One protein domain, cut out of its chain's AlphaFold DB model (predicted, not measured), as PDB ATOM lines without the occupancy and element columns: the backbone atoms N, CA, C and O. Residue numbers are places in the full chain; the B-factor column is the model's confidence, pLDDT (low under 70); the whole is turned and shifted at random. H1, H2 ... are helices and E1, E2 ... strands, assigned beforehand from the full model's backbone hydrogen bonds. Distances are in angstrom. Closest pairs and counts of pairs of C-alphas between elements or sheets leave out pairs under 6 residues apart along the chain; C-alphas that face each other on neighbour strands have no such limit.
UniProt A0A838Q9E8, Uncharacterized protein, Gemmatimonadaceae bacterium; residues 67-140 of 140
ATOM      1  N   ASP A  67     -43.581 -43.714  35.029       90.75
ATOM      2  CA  ASP A  67     -44.651 -43.885  34.033       90.75
ATOM      3  C   ASP A  67     -45.194 -42.548  33.505       90.75
ATOM      4  O   ASP A  67     -45.604 -42.435  32.352       90.75
ATOM      5  N   LYS A  68     -45.239 -41.525  34.367       90.19
ATOM      6  CA  LYS A  68     -45.733 -40.178  34.050       90.19
ATOM      7  C   LYS A  68     -44.746 -39.152  34.588       90.19
ATOM      8  O   LYS A  68     -44.450 -39.148  35.783       90.19
ATOM      9  N   VAL A  69     -44.259 -38.275  33.715       94.12
ATOM     10  CA  VAL A  69     -43.224 -37.284  34.035       94.12
ATOM     11  C   VAL A  69     -43.666 -35.907  33.569       94.12
ATOM     12  O   VAL A  69     -44.208 -35.759  32.478       94.12
ATOM     13  N   VAL A  70     -43.416 -34.901  34.404       93.88
ATOM     14  CA  VAL A  70     -43.608 -33.489  34.066       93.88
ATOM     15  C   VAL A  70     -42.268 -32.782  34.219       93.88
ATOM     16  O   VAL A  70     -41.667 -32.817  35.292       93.88
ATOM     17  N   ILE A  71     -41.817 -32.137  33.147       94.06
ATOM     18  CA  ILE A  71     -40.635 -31.272  33.142       94.06
ATOM     19  C   ILE A  71     -41.156 -29.836  33.164       94.06
ATOM     20  O   ILE A  71     -41.675 -29.349  32.167       94.06
ATOM     21  N   ALA A  72     -41.100 -29.196  34.331       90.06
ATOM     22  CA  ALA A  72     -41.770 -27.914  34.559       90.06
ATOM     23  C   ALA A  72     -40.975 -26.681  34.089       90.06
ATOM     24  O   ALA A  72     -41.543 -25.596  34.031       90.06
ATOM     25  N   ASP A  73     -39.681 -26.824  33.794       86.75
ATOM     26  CA  ASP A  73     -38.775 -25.706  33.498       86.75
ATOM     27  C   ASP A  73     -38.024 -25.983  32.185       86.75
ATOM     28  O   ASP A  73     -36.889 -26.453  32.194       86.75
ATOM     29  N   CYS A  74     -38.714 -25.778  31.058       90.31
ATOM     30  CA  CYS A  74     -38.166 -25.883  29.703       90.31
ATOM     31  C   CYS A  74     -37.893 -24.471  29.185       90.31
ATOM     32  O   CYS A  74     -38.830 -23.691  29.017       90.31
ATOM     33  N   ARG A  75     -36.620 -24.138  28.960       88.06
ATOM     34  CA  ARG A  75     -36.165 -22.773  28.642       88.06
ATOM     35  C   ARG A  75     -35.489 -22.662  27.282       88.06
ATOM     36  O   ARG A  75     -35.464 -21.576  26.714       88.06
ATOM     37  N   PHE A  76     -34.929 -23.761  26.785       89.94
ATOM     38  CA  PHE A  76     -34.114 -23.772  25.573       89.94
ATOM     39  C   PHE A  76     -34.786 -24.544  24.438       89.94
ATOM     40  O   PHE A  76     -35.506 -25.520  24.669       89.94
ATOM     41  N   LEU A  77     -34.485 -24.160  23.196       92.12
ATOM     42  CA  LEU A  77     -35.030 -24.823  22.007       92.12
ATOM     43  C   LEU A  77     -34.680 -26.318  21.976       92.12
ATOM     44  O   LEU A  77     -35.521 -27.165  21.674       92.12
ATOM     45  N   ASN A  78     -33.446 -26.660  22.350       93.75
ATOM     46  CA  ASN A  78     -32.979 -28.044  22.351       93.75
ATOM     47  C   ASN A  78     -33.704 -28.925  23.385       93.75
ATOM     48  O   ASN A  78     -33.848 -30.127  23.169       93.75
ATOM     49  N   GLU A  79     -34.180 -28.341  24.487       94.56
ATOM     50  CA  GLU A  79     -34.999 -29.039  25.483       94.56
ATOM     51  C   GLU A  79     -36.385 -29.352  24.913       94.56
ATOM     52  O   GLU A  79     -36.831 -30.498  24.986       94.56
ATOM     53  N   ALA A  80     -37.023 -28.362  24.280       94.56
ATOM     54  CA  ALA A  80     -38.330 -28.520  23.650       94.56
ATOM     55  C   ALA A  80     -38.303 -29.585  22.541       94.56
ATOM     56  O   ALA A  80     -39.125 -30.506  22.535       94.56
ATOM     57  N   MET A  81     -37.303 -29.517  21.655       94.69
ATOM     58  CA  MET A  81     -37.101 -30.509  20.596       94.69
ATOM     59  C   MET A  81     -36.910 -31.917  21.162       94.69
ATOM     60  O   MET A  81     -37.579 -32.848  20.722       94.69
ATOM     61  N   ALA A  82     -36.056 -32.079  22.175       95.62
ATOM     62  CA  ALA A  82     -35.784 -33.389  22.756       95.62
ATOM     63  C   ALA A  82     -37.020 -34.010  23.429       95.62
ATOM     64  O   ALA A  82     -37.210 -35.225  23.375       95.62
ATOM     65  N   VAL A  83     -37.890 -33.192  24.035       95.19
ATOM     66  CA  VAL A  83     -39.177 -33.662  24.572       95.19
ATOM     67  C   VAL A  83     -40.083 -34.169  23.447       95.19
ATOM     68  O   VAL A  83     -40.643 -35.258  23.579       95.19
ATOM     69  N   LYS A  84     -40.200 -33.434  22.333       94.00
ATOM     70  CA  LYS A  84     -41.012 -33.849  21.171       94.00
ATOM     71  C   LYS A  84     -40.468 -35.119  20.520       94.00
ATOM     72  O   LYS A  84     -41.232 -36.041  20.247       94.00
ATOM     73  N   GLU A  85     -39.153 -35.210  20.329       94.94
ATOM     74  CA  GLU A  85     -38.480 -36.400  19.790       94.94
ATOM     75  C   GLU A  85     -38.679 -37.638  20.678       94.94
ATOM     76  O   GLU A  85     -38.808 -38.751  20.171       94.94
ATOM     77  N   ALA A  86     -38.773 -37.450  21.997       93.06
ATOM     78  CA  ALA A  86     -39.104 -38.508  22.950       93.06
ATOM     79  C   ALA A  86     -40.606 -38.878  22.975       93.06
ATOM     80  O   ALA A  86     -41.010 -39.729  23.768       93.06
ATOM     81  N   GLY A  87     -41.440 -38.254  22.133       91.94
ATOM     82  CA  GLY A  87     -42.892 -38.463  22.093       91.94
ATOM     83  C   GLY A  87     -43.656 -37.761  23.219       91.94
ATOM     84  O   GLY A  87     -44.806 -38.110  23.491       91.94
ATOM     85  N   GLY A  88     -43.019 -36.806  23.900       92.81
ATOM     86  CA  GLY A  88     -43.640 -35.968  24.918       92.81
ATOM     87  C   GLY A  88     -44.482 -34.837  24.326       92.81
ATOM     88  O   GLY A  88     -44.472 -34.580  23.125       92.81
ATOM     89  N   PHE A  89     -45.199 -34.142  25.208       93.31
ATOM     90  CA  PHE A  89     -46.044 -33.002  24.859       93.31
ATOM     91  C   PHE A  89     -45.441 -31.711  25.400       93.31
ATOM     92  O   PHE A  89     -44.994 -31.668  26.548       93.31
ATOM     93  N   LEU A  90     -45.495 -30.651  24.600       94.31
ATOM     94  CA  LEU A  90     -45.118 -29.305  25.008       94.31
ATOM     95  C   LEU A  90     -46.358 -28.484  25.346       94.31
ATOM     96  O   LEU A  90     -47.260 -28.314  24.525       94.31
ATOM     97  N   VAL A  91     -46.382 -27.953  26.567       92.25
ATOM     98  CA  VAL A  91     -47.478 -27.126  27.078       92.25
ATOM     99  C   VAL A  91     -46.938 -25.749  27.446       92.25
ATOM    100  O   VAL A  91     -46.115 -25.635  28.353       92.25
ATOM    101  N   LYS A  92     -47.433 -24.703  26.783       91.69
ATOM    102  CA  LYS A  92     -47.150 -23.304  27.120       91.69
ATOM    103  C   LYS A  92     -48.234 -22.771  28.045       91.69
ATOM    104  O   LYS A  92     -49.418 -22.913  27.754       91.69
ATOM    105  N   ILE A  93     -47.835 -22.130  29.138       89.31
ATOM    106  CA  ILE A  93     -48.741 -21.348  29.984       89.31
ATOM    107  C   ILE A  93     -48.490 -19.882  29.655       89.31
ATOM    108  O   ILE A  93     -47.434 -19.350  29.986       89.31
ATOM    109  N   ASP A  94     -49.446 -19.246  28.989       87.38
ATOM    110  CA  ASP A  94     -49.364 -17.841  28.612       87.38
ATOM    111  C   ASP A  94     -50.071 -16.974  29.653       87.38
ATOM    112  O   ASP A  94     -51.219 -17.229  30.010       87.38
ATOM    113  N   ARG A  95     -49.387 -15.953  30.174       84.81
ATOM    114  CA  ARG A  95     -49.954 -15.013  31.146       84.81
ATOM    115  C   ARG A  95     -49.841 -13.595  30.591       84.81
ATOM    116  O   ARG A  95     -48.808 -12.949  30.792       84.81
ATOM    117  N   PRO A  96     -50.902 -13.073  29.952       80.25
ATOM    118  CA  PRO A  96     -50.874 -11.746  29.353       80.25
ATOM    119  C   PRO A  96     -50.391 -10.661  30.329       80.25
ATOM    120  O   PRO A  96     -50.794 -10.607  31.494       80.25
ATOM    121  N   GLY A  97     -49.496  -9.792  29.855       73.81
ATOM    122  CA  GLY A  97     -48.920  -8.700  30.648       73.81
ATOM    123  C   GLY A  97     -47.791  -9.105  31.605       73.81
ATOM    124  O   GLY A  97     -47.286  -8.245  32.322       73.81
ATOM    125  N   HIS A  98     -47.380 -10.376  31.622       65.12
ATOM    126  CA  HIS A  98     -46.148 -10.832  32.268       65.12
ATOM    127  C   HIS A  98     -45.221 -11.397  31.187       65.12
ATOM    128  O   HIS A  98     -45.466 -12.482  30.673       65.12
ATOM    129  N   GLY A  99     -44.193 -10.635  30.811       58.12
ATOM    130  CA  GLY A  99     -43.192 -11.086  29.843       58.12
ATOM    131  C   GLY A  99     -42.186 -12.069  30.457       58.12
ATOM    132  O   GLY A  99     -42.053 -12.106  31.690       58.12
ATOM    133  N   PRO A 100     -41.469 -12.839  29.620       58.22
ATOM    134  CA  PRO A 100     -40.340 -13.634  30.076       58.22
ATOM    135  C   PRO A 100     -39.311 -12.727  30.759       58.22
ATOM    136  O   PRO A 100     -39.103 -11.578  30.368       58.22
ATOM    137  N   LEU A 101     -38.685 -13.232  31.822       55.78
ATOM    138  CA  LEU A 101     -37.509 -12.576  32.391       55.78
ATOM    139  C   LEU A 101     -36.365 -12.682  31.369       55.78
ATOM    140  O   LEU A 101     -36.310 -13.672  30.645       55.78
ATOM    141  N   ASP A 102     -35.474 -11.683  31.346       55.50
ATOM    142  CA  ASP A 102     -34.450 -11.324  30.331       55.50
ATOM    143  C   ASP A 102     -33.528 -12.437  29.743       55.50
ATOM    144  O   ASP A 102     -32.574 -12.132  29.029       55.50
ATOM    145  N   SER A 103     -33.741 -13.722  30.037       50.81
ATOM    146  CA  SER A 103     -32.929 -14.862  29.589       50.81
ATOM    147  C   SER A 103     -33.683 -15.942  28.792       50.81
ATOM    148  O   SER A 103     -33.097 -16.987  28.531       50.81
ATOM    149  N   GLU A 104     -34.959 -15.753  28.443       57.69
ATOM    150  CA  GLU A 104     -35.829 -16.815  27.884       57.69
ATOM    151  C   GLU A 104     -36.386 -16.478  26.489       57.69
ATOM    152  O   GLU A 104     -37.589 -16.519  26.272       57.69
ATOM    153  N   HIS A 105     -35.513 -16.145  25.534       66.44
ATOM    154  CA  HIS A 105     -35.945 -15.753  24.181       66.44
ATOM    155  C   HIS A 105     -35.952 -16.886  23.152       66.44
ATOM    156  O   HIS A 105     -36.552 -16.750  22.092       66.44
ATOM    157  N   GLU A 106     -35.302 -18.022  23.426       76.94
ATOM    158  CA  GLU A 106     -35.173 -19.095  22.423       76.94
ATOM    159  C   GLU A 106     -36.504 -19.762  22.057       76.94
ATOM    160  O   GLU A 106     -36.628 -20.335  20.977       76.94
ATOM    161  N   LEU A 107     -37.495 -19.694  22.947       82.44
ATOM    162  CA  LEU A 107     -38.828 -20.254  22.733       82.44
ATOM    163  C   LEU A 107     -39.873 -19.186  22.370       82.44
ATOM    164  O   LEU A 107     -41.044 -19.534  22.203       82.44
ATOM    165  N   ASP A 108     -39.478 -17.914  22.233       79.00
ATOM    166  CA  ASP A 108     -40.400 -16.832  21.853       79.00
ATOM    167  C   ASP A 108     -40.966 -17.059  20.442       79.00
ATOM    168  O   ASP A 108     -42.165 -16.877  20.224       79.00
ATOM    169  N   ASP A 109     -40.126 -17.543  19.522       82.12
ATOM    170  CA  ASP A 109     -40.486 -17.837  18.130       82.12
ATOM    171  C   ASP A 109     -40.995 -19.278  17.914       82.12
ATOM    172  O   ASP A 109     -41.294 -19.669  16.785       82.12
ATOM    173  N   TRP A 110     -41.097 -20.095  18.970       86.12
ATOM    174  CA  TRP A 110     -41.600 -21.467  18.856       86.12
ATOM    175  C   TRP A 110     -43.131 -21.494  18.759       86.12
ATOM    176  O   TRP A 110     -43.832 -20.956  19.623       86.12
ATOM    177  N   ASP A 111     -43.659 -22.195  17.754       88.44
ATOM    178  CA  ASP A 111     -45.094 -22.299  17.464       88.44
ATOM    179  C   ASP A 111     -45.665 -23.729  17.552       88.44
ATOM    180  O   ASP A 111     -46.879 -23.888  17.688       88.44
ATOM    181  N   ASP A 112     -44.825 -24.770  17.577       90.94
ATOM    182  CA  ASP A 112     -45.239 -26.182  17.680       90.94
ATOM    183  C   ASP A 112     -45.539 -26.611  19.133       90.94
ATOM    184  O   ASP A 112     -44.914 -27.508  19.713       90.94
ATOM    185  N   TRP A 113     -46.483 -25.916  19.767       93.06
ATOM    186  CA  TRP A 113     -47.017 -26.269  21.083       93.06
ATOM    187  C   TRP A 113     -48.183 -27.250  20.945       93.06
ATOM    188  O   TRP A 113     -49.126 -27.010  20.191       93.06
ATOM    189  N   ASP A 114     -48.191 -28.321  21.741       92.19
ATOM    190  CA  ASP A 114     -49.326 -29.253  21.790       92.19
ATOM    191  C   ASP A 114     -50.524 -28.658  22.544       92.19
ATOM    192  O   ASP A 114     -51.678 -29.030  22.308       92.19
ATOM    193  N   LEU A 115     -50.252 -27.727  23.460       90.44
ATOM    194  CA  LEU A 115     -51.259 -26.945  24.160       90.44
ATOM    195  C   LEU A 115     -50.704 -25.573  24.549       90.44
ATOM    196  O   LEU A 115     -49.629 -25.474  25.135       90.44
ATOM    197  N   VAL A 116     -51.493 -24.530  24.313       90.56
ATOM    198  CA  VAL A 116     -51.285 -23.206  24.904       90.56
ATOM    199  C   VAL A 116     -52.443 -22.937  25.857       90.56
ATOM    200  O   VAL A 116     -53.606 -22.995  25.456       90.56
ATOM    201  N   ILE A 117     -52.130 -22.701  27.126       89.31
ATOM    202  CA  ILE A 117     -53.096 -22.403  28.179       89.31
ATOM    203  C   ILE A 117     -53.056 -20.908  28.462       89.31
ATOM    204  O   ILE A 117     -52.022 -20.396  28.886       89.31
ATOM    205  N   ASP A 118     -54.191 -20.240  28.289       87.75
ATOM    206  CA  ASP A 118     -54.350 -18.854  28.716       87.75
ATOM    207  C   ASP A 118     -54.584 -18.792  30.234       87.75
ATOM    208  O   ASP A 118     -55.549 -19.348  30.770       87.75
ATOM    209  N   ASN A 119     -53.675 -18.106  30.924       88.75
ATOM    210  CA  ASN A 119     -53.681 -17.829  32.355       88.75
ATOM    211  C   ASN A 119     -54.060 -16.363  32.646       88.75
ATOM    212  O   ASN A 119     -53.463 -15.698  33.497       88.75
ATOM    213  N   SER A 120     -55.045 -15.839  31.913       86.81
ATOM    214  CA  SER A 120     -55.624 -14.506  32.119       86.81
ATOM    215  C   SER A 120     -56.798 -14.465  33.109       86.81
ATOM    216  O   SER A 120     -57.219 -13.380  33.511       86.81
ATOM    217  N   SER A 121     -57.321 -15.627  33.516       83.56
ATOM    218  CA  SER A 121     -58.540 -15.745  34.327       83.56
ATOM    219  C   SER A 121     -58.265 -16.258  35.754       83.56
ATOM    220  O   SER A 121     -57.366 -15.769  36.440       83.56
ATOM    221  N   THR A 122     -59.064 -17.203  36.259       89.62
ATOM    222  CA  THR A 122     -59.010 -17.699  37.641       89.62
ATOM    223  C   THR A 122     -58.225 -19.008  37.777       89.62
ATOM    224  O   THR A 122     -58.142 -19.804  36.843       89.62
ATOM    225  N   ILE A 123     -57.683 -19.279  38.975       89.19
ATOM    226  CA  ILE A 123     -57.000 -20.553  39.283       89.19
ATOM    227  C   ILE A 123     -57.889 -21.775  38.965       89.19
ATOM    228  O   ILE A 123     -57.398 -22.685  38.302       89.19
ATOM    229  N   PRO A 124     -59.186 -21.815  39.342       91.38
ATOM    230  CA  PRO A 124     -60.059 -22.931  38.973       91.38
ATOM    231  C   PRO A 124     -60.199 -23.146  37.461       91.38
ATOM    232  O   PRO A 124     -60.304 -24.283  37.007       91.38
ATOM    233  N   GLU A 125     -60.201 -22.079  36.662       87.81
ATOM    234  CA  GLU A 125     -60.263 -22.200  35.203       87.81
ATOM    235  C   GLU A 125     -58.956 -22.742  34.623       87.81
ATOM    236  O   GLU A 125     -58.989 -23.609  33.749       87.81
ATOM    237  N   LEU A 126     -57.809 -22.304  35.150       88.50
ATOM    238  CA  LEU A 126     -56.504 -22.877  34.815       88.50
ATOM    239  C   LEU A 126     -56.464 -24.385  35.130       88.50
ATOM    240  O   LEU A 126     -56.084 -25.196  34.283       88.50
ATOM    241  N   GLU A 127     -56.926 -24.780  36.319       89.56
ATOM    242  CA  GLU A 127     -57.020 -26.187  36.723       89.56
ATOM    243  C   GLU A 127     -57.920 -26.998  35.778       89.56
ATOM    244  O   GLU A 127     -57.554 -28.099  35.358       89.56
ATOM    245  N   GLN A 128     -59.080 -26.458  35.390       89.69
ATOM    246  CA  GLN A 128     -59.993 -27.127  34.459       89.69
ATOM    247  C   GLN A 128     -59.362 -27.359  33.083       89.69
ATOM    248  O   GLN A 128     -59.537 -28.442  32.512       89.69
ATOM    249  N   GLN A 129     -58.617 -26.383  32.557       87.19
ATOM    250  CA  GLN A 129     -57.912 -26.506  31.278       87.19
ATOM    251  C   GLN A 129     -56.869 -27.636  31.324       87.19
ATOM    252  O   GLN A 129     -56.868 -28.508  30.450       87.19
ATOM    253  N   ILE A 130     -56.061 -27.691  32.389       87.75
ATOM    254  CA  ILE A 130     -55.040 -28.732  32.592       87.75
ATOM    255  C   ILE A 130     -55.682 -30.116  32.738       87.75
ATOM    256  O   ILE A 130     -55.275 -31.070  32.074       87.75
ATOM    257  N   VAL A 131     -56.723 -30.246  33.568       89.25
ATOM    258  CA  VAL A 131     -57.411 -31.529  33.791       89.25
ATOM    259  C   VAL A 131     -58.056 -32.042  32.505       89.25
ATOM    260  O   VAL A 131     -58.010 -33.242  32.224       89.25
ATOM    261  N   LYS A 132     -58.659 -31.155  31.704       88.81
ATOM    262  CA  LYS A 132     -59.253 -31.521  30.413       88.81
ATOM    263  C   LYS A 132     -58.198 -32.076  29.458       88.81
ATOM    264  O   LYS A 132     -58.458 -33.099  28.823       88.81
ATOM    265  N   PHE A 133     -57.031 -31.439  29.390       86.94
ATOM    266  CA  PHE A 133     -55.909 -31.901  28.576       86.94
ATOM    267  C   PHE A 133     -55.368 -33.251  29.056       86.94
ATOM    268  O   PHE A 133     -55.326 -34.198  28.274       86.94
ATOM    269  N   ALA A 134     -55.066 -33.387  30.350       85.94
ATOM    270  CA  ALA A 134     -54.546 -34.629  30.925       85.94
ATOM    271  C   ALA A 134     -55.490 -35.823  30.683       85.94
ATOM    272  O   ALA A 134     -55.056 -36.891  30.261       85.94
ATOM    273  N   LYS A 135     -56.807 -35.627  30.839       87.12
ATOM    274  CA  LYS A 135     -57.822 -36.647  30.503       87.12
ATOM    275  C   LYS A 135     -57.924 -36.948  29.005       87.12
ATOM    276  O   LYS A 135     -58.532 -37.948  28.629       87.12
ATOM    277  N   GLY A 136     -57.472 -36.043  28.143       82.12
ATOM    278  CA  GLY A 136     -57.368 -36.265  26.701       82.12
ATOM    279  C   GLY A 136     -56.192 -37.174  26.345       82.12
ATOM    280  O   GLY A 136     -56.327 -37.994  25.442       82.12
ATOM    281  N   LEU A 137     -55.089 -37.077  27.096       79.75
ATOM    282  CA  LEU A 137     -53.905 -37.925  26.927       79.75
ATOM    283  C   LEU A 137     -54.185 -39.389  27.280       79.75
ATOM    284  O   LEU A 137     -53.786 -40.273  26.539       79.75
ATOM    285  N   GLU A 138     -54.932 -39.652  28.356       74.31
ATOM    286  CA  GLU A 138     -55.250 -41.023  28.810       74.31
ATOM    287  C   GLU A 138     -56.178 -41.807  27.865       74.31
ATOM    288  O   GLU A 138     -56.416 -42.995  28.073       74.31
ATOM    289  N   ARG A 139     -56.751 -41.144  26.855       65.31
ATOM    290  CA  ARG A 139     -57.665 -41.752  25.874       65.31
ATOM    291  C   ARG A 139     -56.984 -42.127  24.554       65.31
ATOM    292  O   ARG A 139     -57.683 -42.571  23.645       65.31
ATOM    293  N   ARG A 140     -55.675 -41.903  24.440       58.81
ATOM    294  CA  ARG A 140     -54.837 -42.296  23.302       58.81
ATOM    295  C   ARG A 140     -54.008 -43.516  23.670       58.81
ATOM    296  O   ARG A 140     -53.811 -44.345  22.758       58.81
TER     297      ARG A 140
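What this domain is: This is residues 67 to 140 of the 140 residues of an uncharacterized protein of Gemmatimonadaceae bacterium (UniProt A0A838Q9E8). What does the eye meet first? Two short parallel strands, E1 and E2, stand side by side near the middle as a small ribbon; helix H2 folds back beside E2, and helix H1 lies off on the other side, away from H2. Residues 95 to 114 swing out as a wide loop on H1's side before the backbone returns to E2. What is it built of? The printed part has 74 residues with two named helices and two named strands, in the order H1, E1, E2, H2; its class is mixed, helices and strands, with under half of the residues in named elements. How compact is it? It is only just compact, close to loose, with a radius of gyration of the C-alphas of 13.2 A and spans of 36 by 32 by 19 A.

How they stand to each other: What comes first, and what is it apart from? H1, residues 77 to 85, is apart from E2, residues 115 to 118, and from H2, residues 123 to 137. How do the strands pair? E1, residues 91 to 94, and E2 are parallel neighbours, with 20 degrees between their directions. The C-alphas of Lys 92 and Val 116, which face each other, are 4.7 A apart; N 92 and O 115, at 2.9 A, and N 117 and O 92, at 2.8 A, are within hydrogen-bond range. Where does H2 stand? Its closest C-alphas to E2 are those of Gln 129 and Ile 117, 7.0 A apart, and H2 is apart from E1. How are the helix backbones formed? In H1 and H2 every O i to N i+4 pair is within hydrogen-bond range.

Where its parts are: Where does the first element begin? H1 begins at C-alpha 77, at (-35.030, -24.823, 22.007), and measures 12.3 A from first to last C-alpha. Where are the strands? E1 begins at C-alpha 91, at (-47.478, -27.126, 27.078), and measures 9.6 A over residues 91 to 94; E2 measures 9.8 A over residues 115 to 118. Where does the last element end? H2, the longest helix, measures 21.5 A and ends at C-alpha 137, at (-53.905, -37.925, 26.927).

The domain as a whole: How large is it? The two C-alphas farthest apart are those of Asp 102 and Arg 139, 38.5 A, while those of Asp 67 and Arg 140, the first and last printed, are 14.9 A apart. Is the backbone whole, and which links are long? The printed part has no cut. The link from E1 to E2 is long, with 20 residues, and the links from H1 to E1 and from E2 to H2 are tight. Where is the model's confidence low? The mean pLDDT of the printed part is 84.8, and residues 98 to 105 and 139 to 140 are under 70.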